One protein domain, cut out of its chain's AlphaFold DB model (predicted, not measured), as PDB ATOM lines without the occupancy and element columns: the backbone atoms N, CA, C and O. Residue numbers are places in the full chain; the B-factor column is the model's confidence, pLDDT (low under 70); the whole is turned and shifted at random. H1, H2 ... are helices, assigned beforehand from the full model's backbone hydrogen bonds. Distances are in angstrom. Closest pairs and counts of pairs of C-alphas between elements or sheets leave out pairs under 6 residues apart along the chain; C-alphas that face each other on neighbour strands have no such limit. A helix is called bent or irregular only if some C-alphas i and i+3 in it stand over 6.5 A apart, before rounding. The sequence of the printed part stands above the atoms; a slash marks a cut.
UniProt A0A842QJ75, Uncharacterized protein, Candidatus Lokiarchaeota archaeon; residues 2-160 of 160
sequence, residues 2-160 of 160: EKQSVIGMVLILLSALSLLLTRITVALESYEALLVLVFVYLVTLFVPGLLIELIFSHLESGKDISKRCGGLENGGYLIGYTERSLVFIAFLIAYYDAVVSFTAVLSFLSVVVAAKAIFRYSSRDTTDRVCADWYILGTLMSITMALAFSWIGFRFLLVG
ATOM      1  N   GLU A   2     254.105 166.340 220.138       61.09
ATOM      2  CA  GLU A   2     253.860 166.047 221.570       61.09
ATOM      3  C   GLU A   2     255.076 166.297 222.497       61.09
ATOM      4  O   GLU A   2     254.938 166.830 223.594       61.09
ATOM      5  N   LYS A   3     256.301 166.033 222.016       70.56
ATOM      6  CA  LYS A   3     257.544 166.242 222.784       70.56
ATOM      7  C   LYS A   3     257.796 167.697 223.222       70.56
ATOM      8  O   LYS A   3     258.259 167.892 224.338       70.56
ATOM      9  N   GLN A   4     257.516 168.712 222.395       73.50
ATOM     10  CA  GLN A   4     257.800 170.117 222.760       73.50
ATOM     11  C   GLN A   4     256.814 170.649 223.809       73.50
ATOM     12  O   GLN A   4     257.209 171.365 224.728       73.50
ATOM     13  N   SER A   5     255.553 170.238 223.694       76.12
ATOM     14  CA  SER A   5     254.486 170.518 224.657       76.12
ATOM     15  C   SER A   5     254.805 169.927 226.040       76.12
ATOM     16  O   SER A   5     254.773 170.639 227.047       76.12
ATOM     17  N   VAL A   6     255.241 168.661 226.083       84.50
ATOM     18  CA  VAL A   6     255.645 167.977 227.324       84.50
ATOM     19  C   VAL A   6     256.859 168.642 227.975       84.50
ATOM     20  O   VAL A   6     256.845 168.887 229.179       84.50
ATOM     21  N   ILE A   7     257.889 168.992 227.196       87.06
ATOM     22  CA  ILE A   7     259.074 169.691 227.719       87.06
ATOM     23  C   ILE A   7     258.674 171.035 228.344       87.06
ATOM     24  O   ILE A   7     259.107 171.341 229.452       87.06
ATOM     25  N   GLY A   8     257.815 171.809 227.674       86.31
ATOM     26  CA  GLY A   8     257.323 173.085 228.192       86.31
ATOM     27  C   GLY A   8     256.598 172.943 229.534       86.31
ATOM     28  O   GLY A   8     256.892 173.682 230.472       86.31
ATOM     29  N   MET A   9     255.706 171.955 229.661       88.88
ATOM     30  CA  MET A   9     255.007 171.671 230.922       88.88
ATOM     31  C   MET A   9     255.971 171.277 232.044       88.88
ATOM     32  O   MET A   9     255.856 171.788 233.156       88.88
ATOM     33  N   VAL A  10     256.951 170.417 231.752       91.94
ATOM     34  CA  VAL A  10     257.973 170.017 232.730       91.94
ATOM     35  C   VAL A  10     258.789 171.226 233.191       91.94
ATOM     36  O   VAL A  10     259.001 171.388 234.389       91.94
ATOM     37  N   LEU A  11     259.197 172.114 232.281       91.81
ATOM     38  CA  LEU A  11     259.938 173.333 232.628       91.81
ATOM     39  C   LEU A  11     259.111 174.299 233.492       91.81
ATOM     40  O   LEU A  11     259.639 174.862 234.454       91.81
ATOM     41  N   ILE A  12     257.818 174.471 233.195       91.88
ATOM     42  CA  ILE A  12     256.913 175.277 234.030       91.88
ATOM     43  C   ILE A  12     256.785 174.659 235.429       91.88
ATOM     44  O   ILE A  12     256.889 175.371 236.424       91.88
ATOM     45  N   LEU A  13     256.604 173.340 235.531       92.94
ATOM     46  CA  LEU A  13     256.483 172.659 236.824       92.94
ATOM     47  C   LEU A  13     257.773 172.747 237.644       92.94
ATOM     48  O   LEU A  13     257.720 173.024 238.840       92.94
ATOM     49  N   LEU A  14     258.934 172.562 237.010       92.94
ATOM     50  CA  LEU A  14     260.235 172.680 237.670       92.94
ATOM     51  C   LEU A  14     260.502 174.108 238.160       92.94
ATOM     52  O   LEU A  14     260.994 174.290 239.274       92.94
ATOM     53  N   SER A  15     260.160 175.124 237.364       91.62
ATOM     54  CA  SER A  15     260.304 176.528 237.774       91.62
ATOM     55  C   SER A  15     259.318 176.913 238.883       91.62
ATOM     56  O   SER A  15     259.725 177.566 239.842       91.62
ATOM     57  N   ALA A  16     258.071 176.433 238.834       90.62
ATOM     58  CA  ALA A  16     257.098 176.604 239.915       90.62
ATOM     59  C   ALA A  16     257.562 175.943 241.223       90.62
ATOM     60  O   ALA A  16     257.480 176.548 242.290       90.62
ATOM     61  N   LEU A  17     258.089 174.717 241.141       90.31
ATOM     62  CA  LEU A  17     258.639 174.005 242.294       90.31
ATOM     63  C   LEU A  17     259.838 174.754 242.881       90.31
ATOM     64  O   LEU A  17     259.930 174.900 244.096       90.31
ATOM     65  N   SER A  18     260.722 175.268 242.024       87.38
ATOM     66  CA  SER A  18     261.881 176.060 242.448       87.38
ATOM     67  C   SER A  18     261.451 177.320 243.203       87.38
ATOM     68  O   SER A  18     261.989 177.592 244.270       87.38
ATOM     69  N   LEU A  19     260.432 178.037 242.715       87.19
ATOM     70  CA  LEU A  19     259.848 179.196 243.403       87.19
ATOM     71  C   LEU A  19     259.203 178.846 244.746       87.19
ATOM     72  O   LEU A  19     259.284 179.607 245.709       87.19
ATOM     73  N   LEU A  20     258.541 177.695 244.826       86.88
ATOM     74  CA  LEU A  20     257.927 177.244 246.070       86.88
ATOM     75  C   LEU A  20     259.008 176.910 247.106       86.88
ATOM     76  O   LEU A  20     258.886 177.290 248.269       86.88
ATOM     77  N   LEU A  21     260.104 176.278 246.672       85.81
ATOM     78  CA  LEU A  21     261.261 175.999 247.519       85.81
ATOM     79  C   LEU A  21     261.908 177.285 248.041       85.81
ATOM     80  O   LEU A  21     262.165 177.364 249.239       85.81
ATOM     81  N   THR A  22     262.100 178.312 247.204       84.50
ATOM     82  CA  THR A  22     262.692 179.580 247.665       84.50
ATOM     83  C   THR A  22     261.842 180.281 248.717       84.50
ATOM     84  O   THR A  22     262.399 180.885 249.624       84.50
ATOM     85  N   ARG A  23     260.510 180.149 248.664       81.50
ATOM     86  CA  ARG A  23     259.622 180.697 249.705       81.50
ATOM     87  C   ARG A  23     259.687 179.951 251.034       81.50
ATOM     88  O   ARG A  23     259.321 180.516 252.059       81.50
ATOM     89  N   ILE A  24     260.119 178.692 251.024       83.81
ATOM     90  CA  ILE A  24     260.278 177.883 252.240       83.81
ATOM     91  C   ILE A  24     261.686 178.060 252.825       83.81
ATOM     92  O   ILE A  24     261.857 178.041 254.043       83.81
ATOM     93  N   THR A  25     262.706 178.227 251.979       78.75
ATOM     94  CA  THR A  25     264.108 178.299 252.405       78.75
ATOM     95  C   THR A  25     264.666 179.722 252.329       78.75
ATOM     96  O   THR A  25     264.944 180.220 251.241       78.75
ATOM     97  N   VAL A  26     264.972 180.315 253.489       71.44
ATOM     98  CA  VAL A  26     265.589 181.657 253.628       71.44
ATOM     99  C   VAL A  26     266.898 181.807 252.827       71.44
ATOM    100  O   VAL A  26     267.252 182.895 252.385       71.44
ATOM    101  N   ALA A  27     267.616 180.709 252.570       67.38
ATOM    102  CA  ALA A  27     268.895 180.718 251.853       67.38
ATOM    103  C   ALA A  27     268.813 181.127 250.363       67.38
ATOM    104  O   ALA A  27     269.853 181.361 249.752       67.38
ATOM    105  N   LEU A  28     267.616 181.195 249.766       67.31
ATOM    106  CA  LEU A  28     267.428 181.473 248.334       67.31
ATOM    107  C   LEU A  28     266.708 182.798 248.028       67.31
ATOM    108  O   LEU A  28     266.442 183.071 246.856       67.31
ATOM    109  N   GLU A  29     266.447 183.647 249.028       70.56
ATOM    110  CA  GLU A  29     265.752 184.934 248.830       70.56
ATOM    111  C   GLU A  29     266.442 185.828 247.786       70.56
ATOM    112  O   GLU A  29     265.780 186.477 246.979       70.56
ATOM    113  N   SER A  30     267.779 185.796 247.714       77.56
ATOM    114  CA  SER A  30     268.547 186.604 246.755       77.56
ATOM    115  C   SER A  30     268.255 186.287 245.281       77.56
ATOM    116  O   SER A  30     268.577 187.100 244.416       77.56
ATOM    117  N   TYR A  31     267.650 185.133 244.975       83.25
ATOM    118  CA  TYR A  31     267.350 184.699 243.607       83.25
ATOM    119  C   TYR A  31     265.855 184.713 243.271       83.25
ATOM    120  O   TYR A  31     265.496 184.380 242.139       83.25
ATOM    121  N   GLU A  32     264.979 185.108 244.204       85.94
ATOM    122  CA  GLU A  32     263.527 185.032 244.004       85.94
ATOM    123  C   GLU A  32     263.085 185.832 242.773       85.94
ATOM    124  O   GLU A  32     262.411 185.290 241.901       85.94
ATOM    125  N   ALA A  33     263.537 187.083 242.634       86.31
ATOM    126  CA  ALA A  33     263.156 187.938 241.507       86.31
ATOM    127  C   ALA A  33     263.528 187.327 240.144       86.31
ATOM    128  O   ALA A  33     262.728 187.339 239.208       86.31
ATOM    129  N   LEU A  34     264.723 186.738 240.035       88.50
ATOM    130  CA  LEU A  34     265.174 186.091 238.803       88.50
ATOM    131  C   LEU A  34     264.358 184.828 238.508       88.50
ATOM    132  O   LEU A  34     263.965 184.606 237.365       88.50
ATOM    133  N   LEU A  35     264.065 184.018 239.526       89.88
ATOM    134  CA  LEU A  35     263.237 182.825 239.364       89.88
ATOM    135  C   LEU A  35     261.801 183.176 238.973       89.88
ATOM    136  O   LEU A  35     261.219 182.486 238.136       89.88
ATOM    137  N   VAL A  36     261.249 184.267 239.513       91.06
ATOM    138  CA  VAL A  36     259.926 184.769 239.128       91.06
ATOM    139  C   VAL A  36     259.942 185.192 237.665       91.06
ATOM    140  O   VAL A  36     259.062 184.789 236.910       91.06
ATOM    141  N   LEU A  37     260.962 185.932 237.227       92.62
ATOM    142  CA  LEU A  37     261.102 186.333 235.827       92.62
ATOM    143  C   LEU A  37     261.190 185.130 234.884       92.62
ATOM    144  O   LEU A  37     260.495 185.098 233.869       92.62
ATOM    145  N   VAL A  38     261.996 184.122 235.231       93.25
ATOM    146  CA  VAL A  38     262.109 182.883 234.449       93.25
ATOM    147  C   VAL A  38     260.771 182.149 234.405       93.25
ATOM    148  O   VAL A  38     260.343 181.723 233.334       93.25
ATOM    149  N   PHE A  39     260.077 182.032 235.534       93.69
ATOM    150  CA  PHE A  39     258.769 181.391 235.594       93.69
ATOM    151  C   PHE A  39     257.733 182.116 234.728       93.69
ATOM    152  O   PHE A  39     257.083 181.486 233.895       93.69
ATOM    153  N   VAL A  40     257.616 183.442 234.862       94.00
ATOM    154  CA  VAL A  40     256.686 184.245 234.056       94.00
ATOM    155  C   VAL A  40     257.029 184.132 232.573       94.00
ATOM    156  O   VAL A  40     256.125 183.953 231.758       94.00
ATOM    157  N   TYR A  41     258.315 184.153 232.213       95.31
ATOM    158  CA  TYR A  41     258.744 183.949 230.833       95.31
ATOM    159  C   TYR A  41     258.294 182.589 230.292       95.31
ATOM    160  O   TYR A  41     257.692 182.527 229.222       95.31
ATOM    161  N   LEU A  42     258.527 181.503 231.037       94.81
ATOM    162  CA  LEU A  42     258.133 180.152 230.629       94.81
ATOM    163  C   LEU A  42     256.612 180.016 230.493       94.81
ATOM    164  O   LEU A  42     256.135 179.426 229.523       94.81
ATOM    165  N   VAL A  43     255.843 180.595 231.416       94.38
ATOM    166  CA  VAL A  43     254.376 180.607 231.348       94.38
ATOM    167  C   VAL A  43     253.900 181.359 230.103       94.38
ATOM    168  O   VAL A  43     253.139 180.801 229.310       94.38
ATOM    169  N   THR A  44     254.398 182.577 229.872       94.50
ATOM    170  CA  THR A  44     254.092 183.376 228.673       94.50
ATOM    171  C   THR A  44     254.509 182.665 227.386       94.50
ATOM    172  O   THR A  44     253.831 182.771 226.363       94.50
ATOM    173  N   LEU A  45     255.614 181.921 227.413       93.44
ATOM    174  CA  LEU A  45     256.139 181.246 226.238       93.44
ATOM    175  C   LEU A  45     255.357 179.977 225.907       93.44
ATOM    176  O   LEU A  45     255.022 179.778 224.745       93.44
ATOM    177  N   PHE A  46     255.053 179.113 226.873       92.56
ATOM    178  CA  PHE A  46     254.507 177.782 226.590       92.56
ATOM    179  C   PHE A  46     252.982 177.707 226.699       92.56
ATOM    180  O   PHE A  46     252.358 177.123 225.812       92.56
ATOM    181  N   VAL A  47     252.361 178.335 227.705       92.38
ATOM    182  CA  VAL A  47     250.914 178.185 227.960       92.38
ATOM    183  C   VAL A  47     250.047 178.642 226.780       92.38
ATOM    184  O   VAL A  47     249.170 177.874 226.377       92.38
ATOM    185  N   PRO A  48     250.296 179.801 226.131       91.56
ATOM    186  CA  PRO A  48     249.542 180.187 224.938       91.56
ATOM    187  C   PRO A  48     249.596 179.150 223.812       91.56
ATOM    188  O   PRO A  48     248.594 178.899 223.152       91.56
ATOM    189  N   GLY A  49     250.760 178.529 223.601       87.94
ATOM    190  CA  GLY A  49     250.957 177.538 222.542       87.94
ATOM    191  C   GLY A  49     250.173 176.261 222.805       87.94
ATOM    192  O   GLY A  49     249.538 175.746 221.892       87.94
ATOM    193  N   LEU A  50     250.165 175.808 224.062       88.81
ATOM    194  CA  LEU A  50     249.375 174.659 224.500       88.81
ATOM    195  C   LEU A  50     247.875 174.899 224.302       88.81
ATOM    196  O   LEU A  50     247.174 174.030 223.792       88.81
ATOM    197  N   LEU A  51     247.384 176.087 224.666       89.06
ATOM    198  CA  LEU A  51     245.970 176.440 224.520       89.06
ATOM    199  C   LEU A  51     245.546 176.566 223.054       89.06
ATOM    200  O   LEU A  51     244.475 176.093 222.686       89.06
ATOM    201  N   ILE A  52     246.394 177.165 222.216       86.88
ATOM    202  CA  ILE A  52     246.198 177.232 220.762       86.88
ATOM    203  C   ILE A  52     246.085 175.822 220.186       86.88
ATOM    204  O   ILE A  52     245.122 175.521 219.485       86.88
ATOM    205  N   GLU A  53     247.027 174.940 220.511       84.06
ATOM    206  CA  GLU A  53     247.020 173.558 220.027       84.06
ATOM    207  C   GLU A  53     245.781 172.795 220.512       84.06
ATOM    208  O   GLU A  53     245.138 172.095 219.729       84.06
ATOM    209  N   LEU A  54     245.380 172.978 221.772       85.50
ATOM    210  CA  LEU A  54     244.180 172.359 222.330       85.50
ATOM    211  C   LEU A  54     242.907 172.820 221.610       85.50
ATOM    212  O   LEU A  54     242.080 171.988 221.238       85.50
ATOM    213  N   ILE A  55     242.755 174.127 221.388       85.38
ATOM    214  CA  ILE A  55     241.571 174.687 220.730       85.38
ATOM    215  C   ILE A  55     241.525 174.240 219.270       85.38
ATOM    216  O   ILE A  55     240.514 173.707 218.817       85.38
ATOM    217  N   PHE A  56     242.626 174.368 218.536       79.38
ATOM    218  CA  PHE A  56     242.644 174.017 217.119       79.38
ATOM    219  C   PHE A  56     242.618 172.511 216.849       79.38
ATOM    220  O   PHE A  56     242.139 172.105 215.794       79.38
ATOM    221  N   SER A  57     243.078 171.671 217.779       77.38
ATOM    222  CA  SER A  57     242.952 170.212 217.653       77.38
ATOM    223  C   SER A  57     241.516 169.711 217.829       77.38
ATOM    224  O   SER A  57     241.198 168.650 217.288       77.38
ATOM    225  N   HIS A  58     240.664 170.473 218.530       80.94
ATOM    226  CA  HIS A  58     239.236 170.190 218.707       80.94
ATOM    227  C   HIS A  58     238.358 170.711 217.561       80.94
ATOM    228  O   HIS A  58     237.247 170.219 217.381       80.94
ATOM    229  N   LEU A  59     238.828 171.677 216.767       78.88
ATOM    230  CA  LEU A  59     238.131 172.080 215.546       78.88
ATOM    231  C   LEU A  59     238.514 171.125 214.406       78.88
ATOM    232  O   LEU A  59     239.640 171.176 213.919       78.88
ATOM    233  N   GLU A  60     237.575 170.296 213.932       61.28
ATOM    234  CA  GLU A  60     237.792 169.384 212.788       61.28
ATOM    235  C   GLU A  60     238.346 170.120 211.553       61.28
ATOM    236  O   GLU A  60     239.303 169.657 210.932       61.28
ATOM    237  N   SER A  61     237.862 171.341 211.287       62.56
ATOM    238  CA  SER A  61     238.390 172.223 210.234       62.56
ATOM    239  C   SER A  61     239.879 172.563 210.383       62.56
ATOM    240  O   SER A  61     240.548 172.829 209.388       62.56
ATOM    241  N   GLY A  62     240.442 172.569 211.593       60.22
ATOM    242  CA  GLY A  62     241.815 173.026 211.819       60.22
ATOM    243  C   GLY A  62     242.899 172.085 211.311       60.22
ATOM    244  O   GLY A  62     243.953 172.527 210.836       60.22
ATOM    245  N   LYS A  63     242.634 170.777 211.351       62.97
ATOM    246  CA  LYS A  63     243.563 169.764 210.830       62.97
ATOM    247  C   LYS A  63     243.611 169.774 209.302       62.97
ATOM    248  O   LYS A  63     244.688 169.607 208.733       62.97
ATOM    249  N   ASP A  64     242.483 170.040 208.652       64.94
ATOM    250  CA  ASP A  64     242.407 170.112 207.192       64.94
ATOM    251  C   ASP A  64     242.942 171.439 206.645       64.94
ATOM    252  O   ASP A  64     243.662 171.446 205.644       64.94
ATOM    253  N   ILE A  65     242.682 172.560 207.328       69.19
ATOM    254  CA  ILE A  65     243.195 173.879 206.926       69.19
ATOM    255  C   ILE A  65     244.724 173.929 207.042       69.19
ATOM    256  O   ILE A  65     245.389 174.360 206.103       69.19
ATOM    257  N   SER A  66     245.304 173.431 208.140       66.81
ATOM    258  CA  SER A  66     246.766 173.435 208.319       66.81
ATOM    259  C   SER A  66     247.508 172.611 207.260       66.81
ATOM    260  O   SER A  66     248.540 173.054 206.760       66.81
ATOM    261  N   LYS A  67     246.965 171.455 206.851       70.19
ATOM    262  CA  LYS A  67     247.516 170.661 205.739       70.19
ATOM    263  C   LYS A  67     247.377 171.361 204.389       70.19
ATOM    264  O   LYS A  67     248.254 171.223 203.542       70.19
ATOM    265  N   ARG A  68     246.282 172.096 204.183       73.00
ATOM    266  CA  ARG A  68     245.968 172.768 202.916       73.00
ATOM    267  C   ARG A  68     246.769 174.050 202.697       73.00
ATOM    268  O   ARG A  68     247.101 174.353 201.559       73.00
ATOM    269  N   CYS A  69     247.074 174.785 203.762       69.44
ATOM    270  CA  CYS A  69     247.750 176.081 203.675       69.44
ATOM    271  C   CYS A  69     249.267 175.990 203.469       69.44
ATOM    272  O   CYS A  69     249.882 176.986 203.098       69.44
ATOM    273  N   GLY A  70     249.863 174.806 203.659       64.12
ATOM    274  CA  GLY A  70     251.305 174.610 203.514       64.12
ATOM    275  C   GLY A  70     252.129 175.454 204.499       64.12
ATOM    276  O   GLY A  70     251.602 176.204 205.317       64.12
ATOM    277  N   GLY A  71     253.453 175.304 204.460       65.81
ATOM    278  CA  GLY A  71     254.363 176.108 205.276       65.81
ATOM    279  C   GLY A  71     255.613 175.359 205.718       65.81
ATOM    280  O   GLY A  71     255.741 174.150 205.525       65.81
ATOM    281  N   LEU A  72     256.544 176.101 206.320       63.25
ATOM    282  CA  LEU A  72     257.751 175.533 206.912       63.25
ATOM    283  C   LEU A  72     257.369 174.613 208.078       63.25
ATOM    284  O   LEU A  72     256.599 175.013 208.957       63.25
ATOM    285  N   GLU A  73     257.933 173.407 208.106       67.94
ATOM    286  CA  GLU A  73     257.748 172.470 209.212       67.94
ATOM    287  C   GLU A  73     258.149 173.152 210.533       67.94
ATOM    288  O   GLU A  73     259.260 173.658 210.678       67.94
ATOM    289  N   ASN A  74     257.217 173.229 211.488       72.56
ATOM    290  CA  ASN A  74     257.358 173.962 212.757       72.56
ATOM    291  C   ASN A  74     257.539 175.495 212.653       72.56
ATOM    292  O   ASN A  74     257.782 176.149 213.669       72.56
ATOM    293  N   GLY A  75     257.359 176.109 211.478       73.31
ATOM    294  CA  GLY A  75     257.501 177.560 211.295       73.31
ATOM    295  C   GLY A  75     256.550 178.377 212.177       73.31
ATOM    296  O   GLY A  75     256.958 179.365 212.783       73.31
ATOM    297  N   GLY A  76     255.304 177.917 212.336       76.25
ATOM    298  CA  GLY A  76     254.331 178.551 213.235       76.25
ATOM    299  C   GLY A  76     254.756 178.536 214.709       76.25
ATOM    300  O   GLY A  76     254.512 179.507 215.424       76.25
ATOM    301  N   TYR A  77     255.450 177.482 215.156       79.75
ATOM    302  CA  TYR A  77     255.984 177.405 216.520       79.75
ATOM    303  C   TYR A  77     257.127 178.400 216.723       79.75
ATOM    304  O   TYR A  77     257.105 179.147 217.697       79.75
ATOM    305  N   LEU A  78     258.081 178.455 215.786       83.00
ATOM    306  CA  LEU A  78     259.205 179.397 215.829       83.00
ATOM    307  C   LEU A  78     258.721 180.847 215.860       83.00
ATOM    308  O   LEU A  78     259.083 181.590 216.768       83.00
ATOM    309  N   ILE A  79     257.840 181.220 214.926       83.94
ATOM    310  CA  ILE A  79     257.247 182.562 214.875       83.94
ATOM    311  C   ILE A  79     256.517 182.863 216.186       83.94
ATOM    312  O   ILE A  79     256.733 183.911 216.791       83.94
ATOM    313  N   GLY A  80     255.708 181.918 216.669       86.62
ATOM    314  CA  GLY A  80     254.981 182.084 217.918       86.62
ATOM    315  C   GLY A  80     255.900 182.275 219.129       86.62
ATOM    316  O   GLY A  80     255.578 183.089 219.993       86.62
ATOM    317  N   TYR A  81     257.020 181.553 219.223       90.12
ATOM    318  CA  TYR A  81     257.999 181.736 220.300       90.12
ATOM    319  C   TYR A  81     258.687 183.095 220.227       90.12
ATOM    320  O   TYR A  81     258.861 183.743 221.261       90.12
ATOM    321  N   THR A  82     259.033 183.555 219.024       88.31
ATOM    322  CA  THR A  82     259.610 184.884 218.818       88.31
ATOM    323  C   THR A  82     258.633 185.977 219.243       88.31
ATOM    324  O   THR A  82     258.995 186.832 220.043       88.31
ATOM    325  N   GLU A  83     257.379 185.923 218.792       87.38
ATOM    326  CA  GLU A  83     256.351 186.916 219.138       87.38
ATOM    327  C   GLU A  83     256.096 186.979 220.648       87.38
ATOM    328  O   GLU A  83     256.105 188.057 221.241       87.38
ATOM    329  N   ARG A  84     255.934 185.819 221.295       91.81
ATOM    330  CA  ARG A  84     255.727 185.728 222.748       91.81
ATOM    331  C   ARG A  84     256.927 186.242 223.536       91.81
ATOM    332  O   ARG A  84     256.749 186.924 224.543       91.81
ATOM    333  N   SER A  85     258.138 185.963 223.056       92.25
ATOM    334  CA  SER A  85     259.363 186.476 223.672       92.25
ATOM    335  C   SER A  85     259.467 187.991 223.543       92.25
ATOM    336  O   SER A  85     259.812 188.650 224.516       92.25
ATOM    337  N   LEU A  86     259.111 188.556 222.386       89.44
ATOM    338  CA  LEU A  86     259.080 190.005 222.187       89.44
ATOM    339  C   LEU A  86     258.073 190.682 223.119       89.44
ATOM    340  O   LEU A  86     258.398 191.703 223.718       89.44
ATOM    341  N   VAL A  87     256.886 190.090 223.295       89.75
ATOM    342  CA  VAL A  87     255.891 190.580 224.260       89.75
ATOM    343  C   VAL A  87     256.460 190.579 225.677       89.75
ATOM    344  O   VAL A  87     256.410 191.607 226.349       89.75
ATOM    345  N   PHE A  88     257.042 189.465 226.123       91.62
ATOM    346  CA  PHE A  88     257.633 189.387 227.458       91.62
ATOM    347  C   PHE A  88     258.770 190.401 227.653       91.62
ATOM    348  O   PHE A  88     258.804 191.094 228.665       91.62
ATOM    349  N   ILE A  89     259.677 190.527 226.680       90.50
ATOM    350  CA  ILE A  89     260.792 191.483 226.733       90.50
ATOM    351  C   ILE A  89     260.270 192.919 226.800       90.50
ATOM    352  O   ILE A  89     260.802 193.722 227.559       90.50
ATOM    353  N   ALA A  90     259.211 193.250 226.060       87.56
ATOM    354  CA  ALA A  90     258.611 194.576 226.120       87.56
ATOM    355  C   ALA A  90     258.066 194.893 227.526       87.56
ATOM    356  O   ALA A  90     258.282 195.995 228.027       87.56
ATOM    357  N   PHE A  91     257.436 193.921 228.198       87.94
ATOM    358  CA  PHE A  91     257.040 194.058 229.607       87.94
ATOM    359  C   PHE A  91     258.235 194.182 230.545       87.94
ATOM    360  O   PHE A  91     258.209 195.006 231.454       87.94
ATOM    361  N   LEU A  92     259.282 193.386 230.321       89.25
ATOM    362  CA  LEU A  92     260.501 193.425 231.118       89.25
ATOM    363  C   LEU A  92     261.154 194.808 231.063       89.25
ATOM    364  O   LEU A  92     261.489 195.371 232.101       89.25
ATOM    365  N   ILE A  93     261.287 195.368 229.859       87.62
ATOM    366  CA  ILE A  93     261.818 196.715 229.647       87.62
ATOM    367  C   ILE A  93     260.918 197.740 230.342       87.62
ATOM    368  O   ILE A  93     261.424 198.537 231.120       87.62
ATOM    369  N   ALA A  94     259.600 197.684 230.138       84.19
ATOM    370  CA  ALA A  94     258.659 198.623 230.758       84.19
ATOM    371  C   ALA A  94     258.616 198.541 232.297       84.19
ATOM    372  O   ALA A  94     258.272 199.516 232.957       84.19
ATOM    373  N   TYR A  95     258.941 197.387 232.884       83.06
ATOM    374  CA  TYR A  95     258.998 197.223 234.337       83.06
ATOM    375  C   TYR A  95     260.247 197.870 234.949       83.06
ATOM    376  O   TYR A  95     260.156 198.484 236.010       83.06
ATOM    377  N   TYR A  96     261.406 197.739 234.296       83.94
ATOM    378  CA  TYR A  96     262.670 198.291 234.800       83.94
ATOM    379  C   TYR A  96     262.943 199.727 234.340       83.94
ATOM    380  O   TYR A  96     263.710 200.437 234.989       83.94
ATOM    381  N   ASP A  97     262.324 200.164 233.246       79.94
ATOM    382  CA  ASP A  97     262.461 201.510 232.707       79.94
ATOM    383  C   ASP A  97     261.191 202.329 232.968       79.94
ATOM    384  O   ASP A  97     260.182 202.200 232.274       79.94
ATOM    385  N   ALA A  98     261.264 203.227 233.953       65.75
ATOM    386  CA  ALA A  98     260.167 204.122 234.321       65.75
ATOM    387  C   ALA A  98     259.764 205.103 233.199       65.75
ATOM    388  O   ALA A  98     258.689 205.702 233.267       65.75
ATOM    389  N   VAL A  99     260.608 205.289 232.177       65.56
ATOM    390  CA  VAL A  99     260.318 206.141 231.013       65.56
ATOM    391  C   VAL A  99     259.439 205.399 230.002       65.56
ATOM    392  O   VAL A  99     258.615 206.010 229.313       65.56
ATOM    393  N   VAL A 100     259.562 204.071 229.923       66.00
ATOM    394  CA  VAL A 100     258.824 203.249 228.960       66.00
ATOM    395  C   VAL A 100     257.459 202.895 229.537       66.00
ATOM    396  O   VAL A 100     257.248 201.872 230.180       66.00
ATOM    397  N   SER A 101     256.489 203.769 229.272       66.00
ATOM    398  CA  SER A 101     255.101 203.526 229.661       66.00
ATOM    399  C   SER A 101     254.526 202.266 229.001       66.00
ATOM    400  O   SER A 101     254.872 201.894 227.877       66.00
ATOM    401  N   PHE A 102     253.535 201.674 229.660       67.25
ATOM    402  CA  PHE A 102     252.764 200.536 229.157       67.25
ATOM    403  C   PHE A 102     252.163 200.763 227.750       67.25
ATOM    404  O   PHE A 102     251.998 199.846 226.947       67.25
ATOM    405  N   THR A 103     251.907 202.025 227.411       68.19
ATOM    406  CA  THR A 103     251.487 202.500 226.089       68.19
ATOM    407  C   THR A 103     252.491 202.190 224.974       68.19
ATOM    408  O   THR A 103     252.080 201.926 223.845       68.19
ATOM    409  N   ALA A 104     253.795 202.160 225.263       69.12
ATOM    410  CA  ALA A 104     254.826 201.818 224.283       69.12
ATOM    411  C   ALA A 104     254.797 200.322 223.928       69.12
ATOM    412  O   ALA A 104     254.882 199.962 222.753       69.12
ATOM    413  N   VAL A 105     254.574 199.454 224.923       70.00
ATOM    414  CA  VAL A 105     254.408 198.001 224.725       70.00
ATOM    415  C   VAL A 105     253.211 197.711 223.819       70.00
ATOM    416  O   VAL A 105     253.319 196.950 222.856       70.00
ATOM    417  N   LEU A 106     252.079 198.374 224.072       70.50
ATOM    418  CA  LEU A 106     250.882 198.254 223.233       70.50
ATOM    419  C   LEU A 106     251.100 198.810 221.815       70.50
ATOM    420  O   LEU A 106     250.552 198.273 220.853       70.50
ATOM    421  N   SER A 107     251.935 199.842 221.672       72.31
ATOM    422  CA  SER A 107     252.276 200.438 220.373       72.31
ATOM    423  C   SER A 107     253.170 199.530 219.523       72.31
ATOM    424  O   SER A 107     253.020 199.492 218.308       72.31
ATOM    425  N   PHE A 108     254.072 198.751 220.126       69.56
ATOM    426  CA  PHE A 108     254.829 197.723 219.397       69.56
ATOM    427  C   PHE A 108     253.910 196.608 218.880       69.56
ATOM    428  O   PHE A 108     254.032 196.133 217.750       69.56
ATOM    429  N   LEU A 109     252.937 196.217 219.699       71.50
ATOM    430  CA  LEU A 109     251.986 195.168 219.366       71.50
ATOM    431  C   LEU A 109     251.107 195.519 218.157       71.50
ATOM    432  O   LEU A 109     250.799 194.650 217.338       71.50
ATOM    433  N   SER A 110     250.715 196.791 218.031       69.50
ATOM    434  CA  SER A 110     249.896 197.261 216.911       69.50
ATOM    435  C   SER A 110     250.623 197.120 215.571       69.50
ATOM    436  O   SER A 110     249.980 196.802 214.572       69.50
ATOM    437  N   VAL A 111     251.957 197.230 215.551       70.81
ATOM    438  CA  VAL A 111     252.787 196.975 214.360       70.81
ATOM    439  C   VAL A 111     252.734 195.503 213.953       70.81
ATOM    440  O   VAL A 111     252.567 195.205 212.771       70.81
ATOM    441  N   VAL A 112     252.814 194.573 214.911       70.06
ATOM    442  CA  VAL A 112     252.733 193.128 214.629       70.06
ATOM    443  C   VAL A 112     251.359 192.764 214.059       70.06
ATOM    444  O   VAL A 112     251.265 192.050 213.059       70.06
ATOM    445  N   VAL A 113     250.286 193.307 214.640       71.00
ATOM    446  CA  VAL A 113     248.916 193.107 214.142       71.00
ATOM    447  C   VAL A 113     248.737 193.727 212.750       71.00
ATOM    448  O   VAL A 113     248.186 193.080 211.858       71.00
ATOM    449  N   ALA A 114     249.245 194.942 212.528       70.94
ATOM    450  CA  ALA A 114     249.170 195.627 211.240       70.94
ATOM    451  C   ALA A 114     249.922 194.868 210.134       70.94
ATOM    452  O   ALA A 114     249.382 194.678 209.044       70.94
ATOM    453  N   ALA A 115     251.125 194.363 210.423       68.81
ATOM    454  CA  ALA A 115     251.908 193.568 209.479       68.81
ATOM    455  C   ALA A 115     251.145 192.317 209.009       68.81
ATOM    456  O   ALA A 115     251.146 191.994 207.820       68.81
ATOM    457  N   LYS A 116     250.421 191.642 209.912       71.69
ATOM    458  CA  LYS A 116     249.614 190.465 209.548       71.69
ATOM    459  C   LYS A 116     248.298 190.817 208.858       71.69
ATOM    460  O   LYS A 116     247.854 190.063 207.994       71.69
ATOM    461  N   ALA A 117     247.706 191.973 209.156       66.06
ATOM    462  CA  ALA A 117     246.549 192.473 208.417       66.06
ATOM    463  C   ALA A 117     246.891 192.754 206.940       66.06
ATOM    464  O   ALA A 117     246.103 192.416 206.058       66.06
ATOM    465  N   ILE A 118     248.085 193.290 206.652       65.62
ATOM    466  CA  ILE A 118     248.566 193.507 205.275       65.62
ATOM    467  C   ILE A 118     248.660 192.177 204.506       65.62
ATOM    468  O   ILE A 118     248.241 192.106 203.349       65.62
ATOM    469  N   PHE A 119     249.120 191.102 205.155       65.44
ATOM    470  CA  PHE A 119     249.218 189.772 204.541       65.44
ATOM    471  C   PHE A 119     247.856 189.255 204.033       65.44
ATOM    472  O   PHE A 119     247.755 188.772 202.901       65.44
ATOM    473  N   ARG A 120     246.776 189.466 204.800       60.78
ATOM    474  CA  ARG A 120     245.398 189.108 204.406       60.78
ATOM    475  C   ARG A 120     244.905 189.847 203.172       60.78
ATOM    476  O   ARG A 120     244.256 189.241 202.325       60.78
ATOM    477  N   TYR A 121     245.195 191.140 203.060       57.94
ATOM    478  CA  TYR A 121     244.744 191.935 201.915       57.94
ATOM    479  C   TYR A 121     245.608 191.743 200.664       57.94
ATOM    480  O   TYR A 121     245.136 192.014 199.562       57.94
ATOM    481  N   SER A 122     246.839 191.240 200.810       60.88
ATOM    482  CA  SER A 122     247.696 190.877 199.672       60.88
ATOM    483  C   SER A 122     247.256 189.587 198.961       60.88
ATOM    484  O   SER A 122     247.543 189.403 197.779       60.88
ATOM    485  N   SER A 123     246.508 188.729 199.658       60.25
ATOM    486  CA  SER A 123     246.015 187.443 199.160       60.25
ATOM    487  C   SER A 123     244.717 187.641 198.365       60.25
ATOM    488  O   SER A 123     243.650 187.869 198.942       60.25
ATOM    489  N   ARG A 124     244.804 187.623 197.028       56.94
ATOM    490  CA  ARG A 124     243.664 187.889 196.125       56.94
ATOM    491  C   ARG A 124     242.735 186.685 195.923       56.94
ATOM    492  O   ARG A 124     241.553 186.906 195.656       56.94
ATOM    493  N   ASP A 125     243.224 185.459 196.104       66.62
ATOM    494  CA  ASP A 125     242.451 184.230 195.894       66.62
ATOM    495  C   ASP A 125     241.690 183.763 197.147       66.62
ATOM    496  O   ASP A 125     242.087 183.989 198.293       66.62
ATOM    497  N   THR A 126     240.546 183.103 196.939       64.69
ATOM    498  CA  THR A 126     239.637 182.658 198.012       64.69
ATOM    499  C   THR A 126     240.249 181.584 198.911       64.69
ATOM    500  O   THR A 126     239.957 181.558 200.105       64.69
ATOM    501  N   THR A 127     241.123 180.730 198.373       66.25
ATOM    502  CA  THR A 127     241.887 179.738 199.145       66.25
ATOM    503  C   THR A 127     242.926 180.397 200.045       66.25
ATOM    504  O   THR A 127     243.023 180.048 201.221       66.25
ATOM    505  N   ASP A 128     243.628 181.405 199.532       69.06
ATOM    506  CA  ASP A 128     244.668 182.123 200.272       69.06
ATOM    507  C   ASP A 128     244.068 182.982 201.389       69.06
ATOM    508  O   ASP A 128     244.656 183.129 202.460       69.06
ATOM    509  N   ARG A 129     242.838 183.474 201.193       71.38
ATOM    510  CA  ARG A 129     242.067 184.170 202.232       71.38
ATOM    511  C   ARG A 129     241.756 183.297 203.446       71.38
ATOM    512  O   ARG A 129     241.906 183.777 204.565       71.38
ATOM    513  N   VAL A 130     241.367 182.033 203.250       75.50
ATOM    514  CA  VAL A 130     241.105 181.103 204.369       75.50
ATOM    515  C   VAL A 130     242.386 180.855 205.164       75.50
ATOM    516  O   VAL A 130     242.367 180.864 206.395       75.50
ATOM    517  N   CYS A 131     243.514 180.700 204.471       75.38
ATOM    518  CA  CYS A 131     244.818 180.555 205.109       75.38
ATOM    519  C   CYS A 131     245.237 181.821 205.863       75.38
ATOM    520  O   CYS A 131     245.700 181.737 207.001       75.38
ATOM    521  N   ALA A 132     245.024 183.004 205.286       76.31
ATOM    522  CA  ALA A 132     245.318 184.267 205.948       76.31
ATOM    523  C   ALA A 132     244.462 184.490 207.208       76.31
ATOM    524  O   ALA A 132     244.998 184.895 208.242       76.31
ATOM    525  N   ASP A 133     243.162 184.188 207.154       76.81
ATOM    526  CA  ASP A 133     242.264 184.284 208.309       76.81
ATOM    527  C   ASP A 133     242.706 183.327 209.430       76.81
ATOM    528  O   ASP A 133     242.731 183.712 210.602       76.81
ATOM    529  N   TRP A 134     243.153 182.118 209.073       78.00
ATOM    530  CA  TRP A 134     243.712 181.150 210.017       78.00
ATOM    531  C   TRP A 134     244.970 181.672 210.724       78.00
ATOM    532  O   TRP A 134     245.068 181.628 211.954       78.00
ATOM    533  N   TYR A 135     245.923 182.220 209.964       78.00
ATOM    534  CA  TYR A 135     247.146 182.789 210.531       78.00
ATOM    535  C   TYR A 135     246.868 183.997 211.426       78.00
ATOM    536  O   TYR A 135     247.493 184.132 212.483       78.00
ATOM    537  N   ILE A 136     245.931 184.867 211.041       80.25
ATOM    538  CA  ILE A 136     245.544 186.025 211.853       80.25
ATOM    539  C   ILE A 136     244.913 185.571 213.163       80.25
ATOM    540  O   ILE A 136     245.323 186.060 214.216       80.25
ATOM    541  N   LEU A 137     243.975 184.622 213.118       82.94
ATOM    542  CA  LEU A 137     243.306 184.127 214.318       82.94
ATOM    543  C   LEU A 137     244.313 183.515 215.298       82.94
ATOM    544  O   LEU A 137     244.333 183.888 216.470       82.94
ATOM    545  N   GLY A 138     245.202 182.641 214.811       83.44
ATOM    546  CA  GLY A 138     246.239 182.026 215.641       83.44
ATOM    547  C   GLY A 138     247.208 183.049 216.241       83.44
ATOM    548  O   GLY A 138     247.562 182.959 217.416       83.44
ATOM    549  N   THR A 139     247.589 184.066 215.468       83.62
ATOM    550  CA  THR A 139     248.472 185.136 215.955       83.62
ATOM    551  C   THR A 139     247.791 185.976 217.023       83.62
ATOM    552  O   THR A 139     248.375 186.216 218.075       83.62
ATOM    553  N   LEU A 140     246.565 186.428 216.766       84.56
ATOM    554  CA  LEU A 140     245.831 187.286 217.687       84.56
ATOM    555  C   LEU A 140     245.619 186.563 219.016       84.56
ATOM    556  O   LEU A 140     245.927 187.109 220.068       84.56
ATOM    557  N   MET A 141     245.227 185.290 218.961       87.31
ATOM    558  CA  MET A 141     245.101 184.442 220.141       87.31
ATOM    559  C   MET A 141     246.439 184.301 220.896       87.31
ATOM    560  O   MET A 141     246.479 184.480 222.113       87.31
ATOM    561  N   SER A 142     247.545 184.040 220.184       89.12
ATOM    562  CA  SER A 142     248.893 183.916 220.764       89.12
ATOM    563  C   SER A 142     249.322 185.192 221.479       89.12
ATOM    564  O   SER A 142     249.686 185.153 222.654       89.12
ATOM    565  N   ILE A 143     249.231 186.327 220.791       87.81
ATOM    566  CA  ILE A 143     249.645 187.628 221.303       87.81
ATOM    567  C   ILE A 143     248.774 188.048 222.490       87.81
ATOM    568  O   ILE A 143     249.309 188.459 223.518       87.81
ATOM    569  N   THR A 144     247.448 187.923 222.391       88.56
ATOM    570  CA  THR A 144     246.536 188.292 223.481       88.56
ATOM    571  C   THR A 144     246.810 187.473 224.739       88.56
ATOM    572  O   THR A 144     246.868 188.033 225.832       88.56
ATOM    573  N   MET A 145     247.038 186.165 224.610       91.56
ATOM    574  CA  MET A 145     247.387 185.341 225.766       91.56
ATOM    575  C   MET A 145     248.782 185.669 226.302       91.56
ATOM    576  O   MET A 145     248.956 185.745 227.515       91.56
ATOM    577  N   ALA A 146     249.763 185.931 225.436       91.31
ATOM    578  CA  ALA A 146     251.102 186.343 225.856       91.31
ATOM    579  C   ALA A 146     251.081 187.640 226.676       91.31
ATOM    580  O   ALA A 146     251.755 187.741 227.702       91.31
ATOM    581  N   LEU A 147     250.271 188.611 226.243       89.69
ATOM    582  CA  LEU A 147     250.018 189.848 226.975       89.69
ATOM    583  C   LEU A 147     249.373 189.566 228.329       89.69
ATOM    584  O   LEU A 147     249.835 190.090 229.337       89.69
ATOM    585  N   ALA A 148     248.328 188.737 228.356       91.00
ATOM    586  CA  ALA A 148     247.612 188.411 229.582       91.00
ATOM    587  C   ALA A 148     248.530 187.730 230.607       91.00
ATOM    588  O   ALA A 148     248.585 188.164 231.755       91.00
ATOM    589  N   PHE A 149     249.300 186.716 230.201       93.12
ATOM    590  CA  PHE A 149     250.216 186.013 231.102       93.12
ATOM    591  C   PHE A 149     251.385 186.886 231.558       93.12
ATOM    592  O   PHE A 149     251.726 186.854 232.740       93.12
ATOM    593  N   SER A 150     251.944 187.717 230.672       90.81
ATOM    594  CA  SER A 150     252.981 188.680 231.064       90.81
ATOM    595  C   SER A 150     252.422 189.695 232.059       90.81
ATOM    596  O   SER A 150     253.003 189.898 233.118       90.81
ATOM    597  N   TRP A 151     251.245 190.265 231.795       88.38
ATOM    598  CA  TRP A 151     250.587 191.188 232.720       88.38
ATOM    599  C   TRP A 151     250.323 190.562 234.083       88.38
ATOM    600  O   TRP A 151     250.688 191.145 235.099       88.38
ATOM    601  N   ILE A 152     249.711 189.376 234.114       90.25
ATOM    602  CA  ILE A 152     249.405 188.664 235.357       90.25
ATOM    603  C   ILE A 152     250.698 188.381 236.128       90.25
ATOM    604  O   ILE A 152     250.768 188.669 237.321       90.25
ATOM    605  N   GLY A 153     251.735 187.881 235.454       88.69
ATOM    606  CA  GLY A 153     253.019 187.588 236.081       88.69
ATOM    607  C   GLY A 153     253.675 188.826 236.690       88.69
ATOM    608  O   GLY A 153     254.004 188.829 237.871       88.69
ATOM    609  N   PHE A 154     253.799 189.910 235.925       85.94
ATOM    610  CA  PHE A 154     254.403 191.143 236.428       85.94
ATOM    611  C   PHE A 154     253.564 191.792 237.537       85.94
ATOM    612  O   PHE A 154     254.111 192.211 238.556       85.94
ATOM    613  N   ARG A 155     252.232 191.834 237.393       84.56
ATOM    614  CA  ARG A 155     251.349 192.467 238.381       84.56
ATOM    615  C   ARG A 155     251.306 191.708 239.703       84.56
ATOM    616  O   ARG A 155     251.383 192.352 240.741       84.56
ATOM    617  N   PHE A 156     251.150 190.387 239.673       84.69
ATOM    618  CA  PHE A 156     250.897 189.598 240.883       84.69
ATOM    619  C   PHE A 156     252.151 188.963 241.489       84.69
ATOM    620  O   PHE A 156     252.143 188.674 242.681       84.69
ATOM    621  N   LEU A 157     253.210 188.726 240.704       80.81
ATOM    622  CA  LEU A 157     254.415 188.050 241.200       80.81
ATOM    623  C   LEU A 157     255.616 188.984 241.397       80.81
ATOM    624  O   LEU A 157     256.485 188.646 242.192       80.81
ATOM    625  N   LEU A 158     255.680 190.131 240.704       76.69
ATOM    626  CA  LEU A 158     256.819 191.065 240.796       76.69
ATOM    627  C   LEU A 158     256.496 192.398 241.471       76.69
ATOM    628  O   LEU A 158     257.370 192.965 242.118       76.69
ATOM    629  N   VAL A 159     255.288 192.938 241.288       69.75
ATOM    630  CA  VAL A 159     254.920 194.231 241.893       69.75
ATOM    631  C   VAL A 159     254.428 194.067 243.331       69.75
ATOM    632  O   VAL A 159     254.783 194.910 244.147       69.75
ATOM    633  N   GLY A 160     253.680 192.997 243.636       51.84
ATOM    634  CA  GLY A 160     253.064 192.795 244.956       51.84
ATOM    635  C   GLY A 160     252.004 193.844 245.257       51.84
ATOM    636  O   GLY A 160     252.362 194.924 245.767       51.84
TER     637      GLY A 160
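This is residues 2 to 160 of the 160 residues of an uncharacterized protein of Candidatus Lokiarchaeota archaeon (UniProt A0A842QJ75). A flat slab of long helices, with the longest, H6, in the middle, H2 packed along one side of it and H5 along the other, while H4 runs slantwise over H6 between them. H1 folds back on the outer side of H2, and the short H3 packs on H6 near its first residues. The printed part has 159 residues with six named helices, H1 to H6 along the chain, and no named strand; the class is all helix. It is only just compact, close to loose, with a radius of gyration of the C-alphas of 18.0 A, and it spans 62 by 39 by 21 A.

Start from H6, residues 126 to 159, which with H2, residues 26 to 58, is a hub, each touching four other helices. The two touch, closest at the C-alphas of Thr 44 and Ala 146, 5.1 A apart, at a shallow tilt of 23 degrees, opposite ways. Near that place H4, residues 75 to 96, touches H6 at Arg 84 and Ala 146, C-alphas 5.6 A apart, the same way at a shallow tilt of 33 degrees, only just short of steep. H5, residues 102 to 122, touches H6 with residues 113 to 120 alone; the closest C-alphas, of Arg 120 and Ala 132, are 5.1 A apart, and the two form a helical hairpin with a shallow tilt of 10 degrees. H2, H4, H5 and H6 are an up and down bundle, each running against the one before it in the chain. Outward from H2, look for H1, residues 2 to 24, its partner in another helical hairpin, with C-alphas 22 and 28 closest at 5.1 A; H1 is apart from H6. H3, residues 60 to 69, touches H6 at Cys 69 and Cys 131, C-alphas 5.5 A apart. In the backbone, every O i to N i+4 pair is within hydrogen-bond range in H1 and H4; the counts are 22 of 29 in H2, 5 of 6 in H3, 16 of 17 in H5 and 29 of 30 in H6.

Find C-alpha 126 at (239.637, 182.658, 198.012); from there H6 runs 47.9 A to C-alpha 159 at (254.920, 194.231, 241.893). H2 covers 45.2 A, with a kink of 57 degrees near residue 33, and is irregular: C-alphas 27 and 30 are 7.8 A apart. H1 begins at C-alpha 2, (253.860, 166.047, 221.570), and is 33.5 A long; H4 is 31.8 A and H5 31.4 A.

The C-alphas farthest apart, of Val 26 and Asp 125, are 62.3 A apart. The printed part has no cut, and the five links are tight. The mean pLDDT of the printed part is 79.6; look for values under 70 in 39 residues, among them 60 to 66, 98 to 104 and 117 to 128.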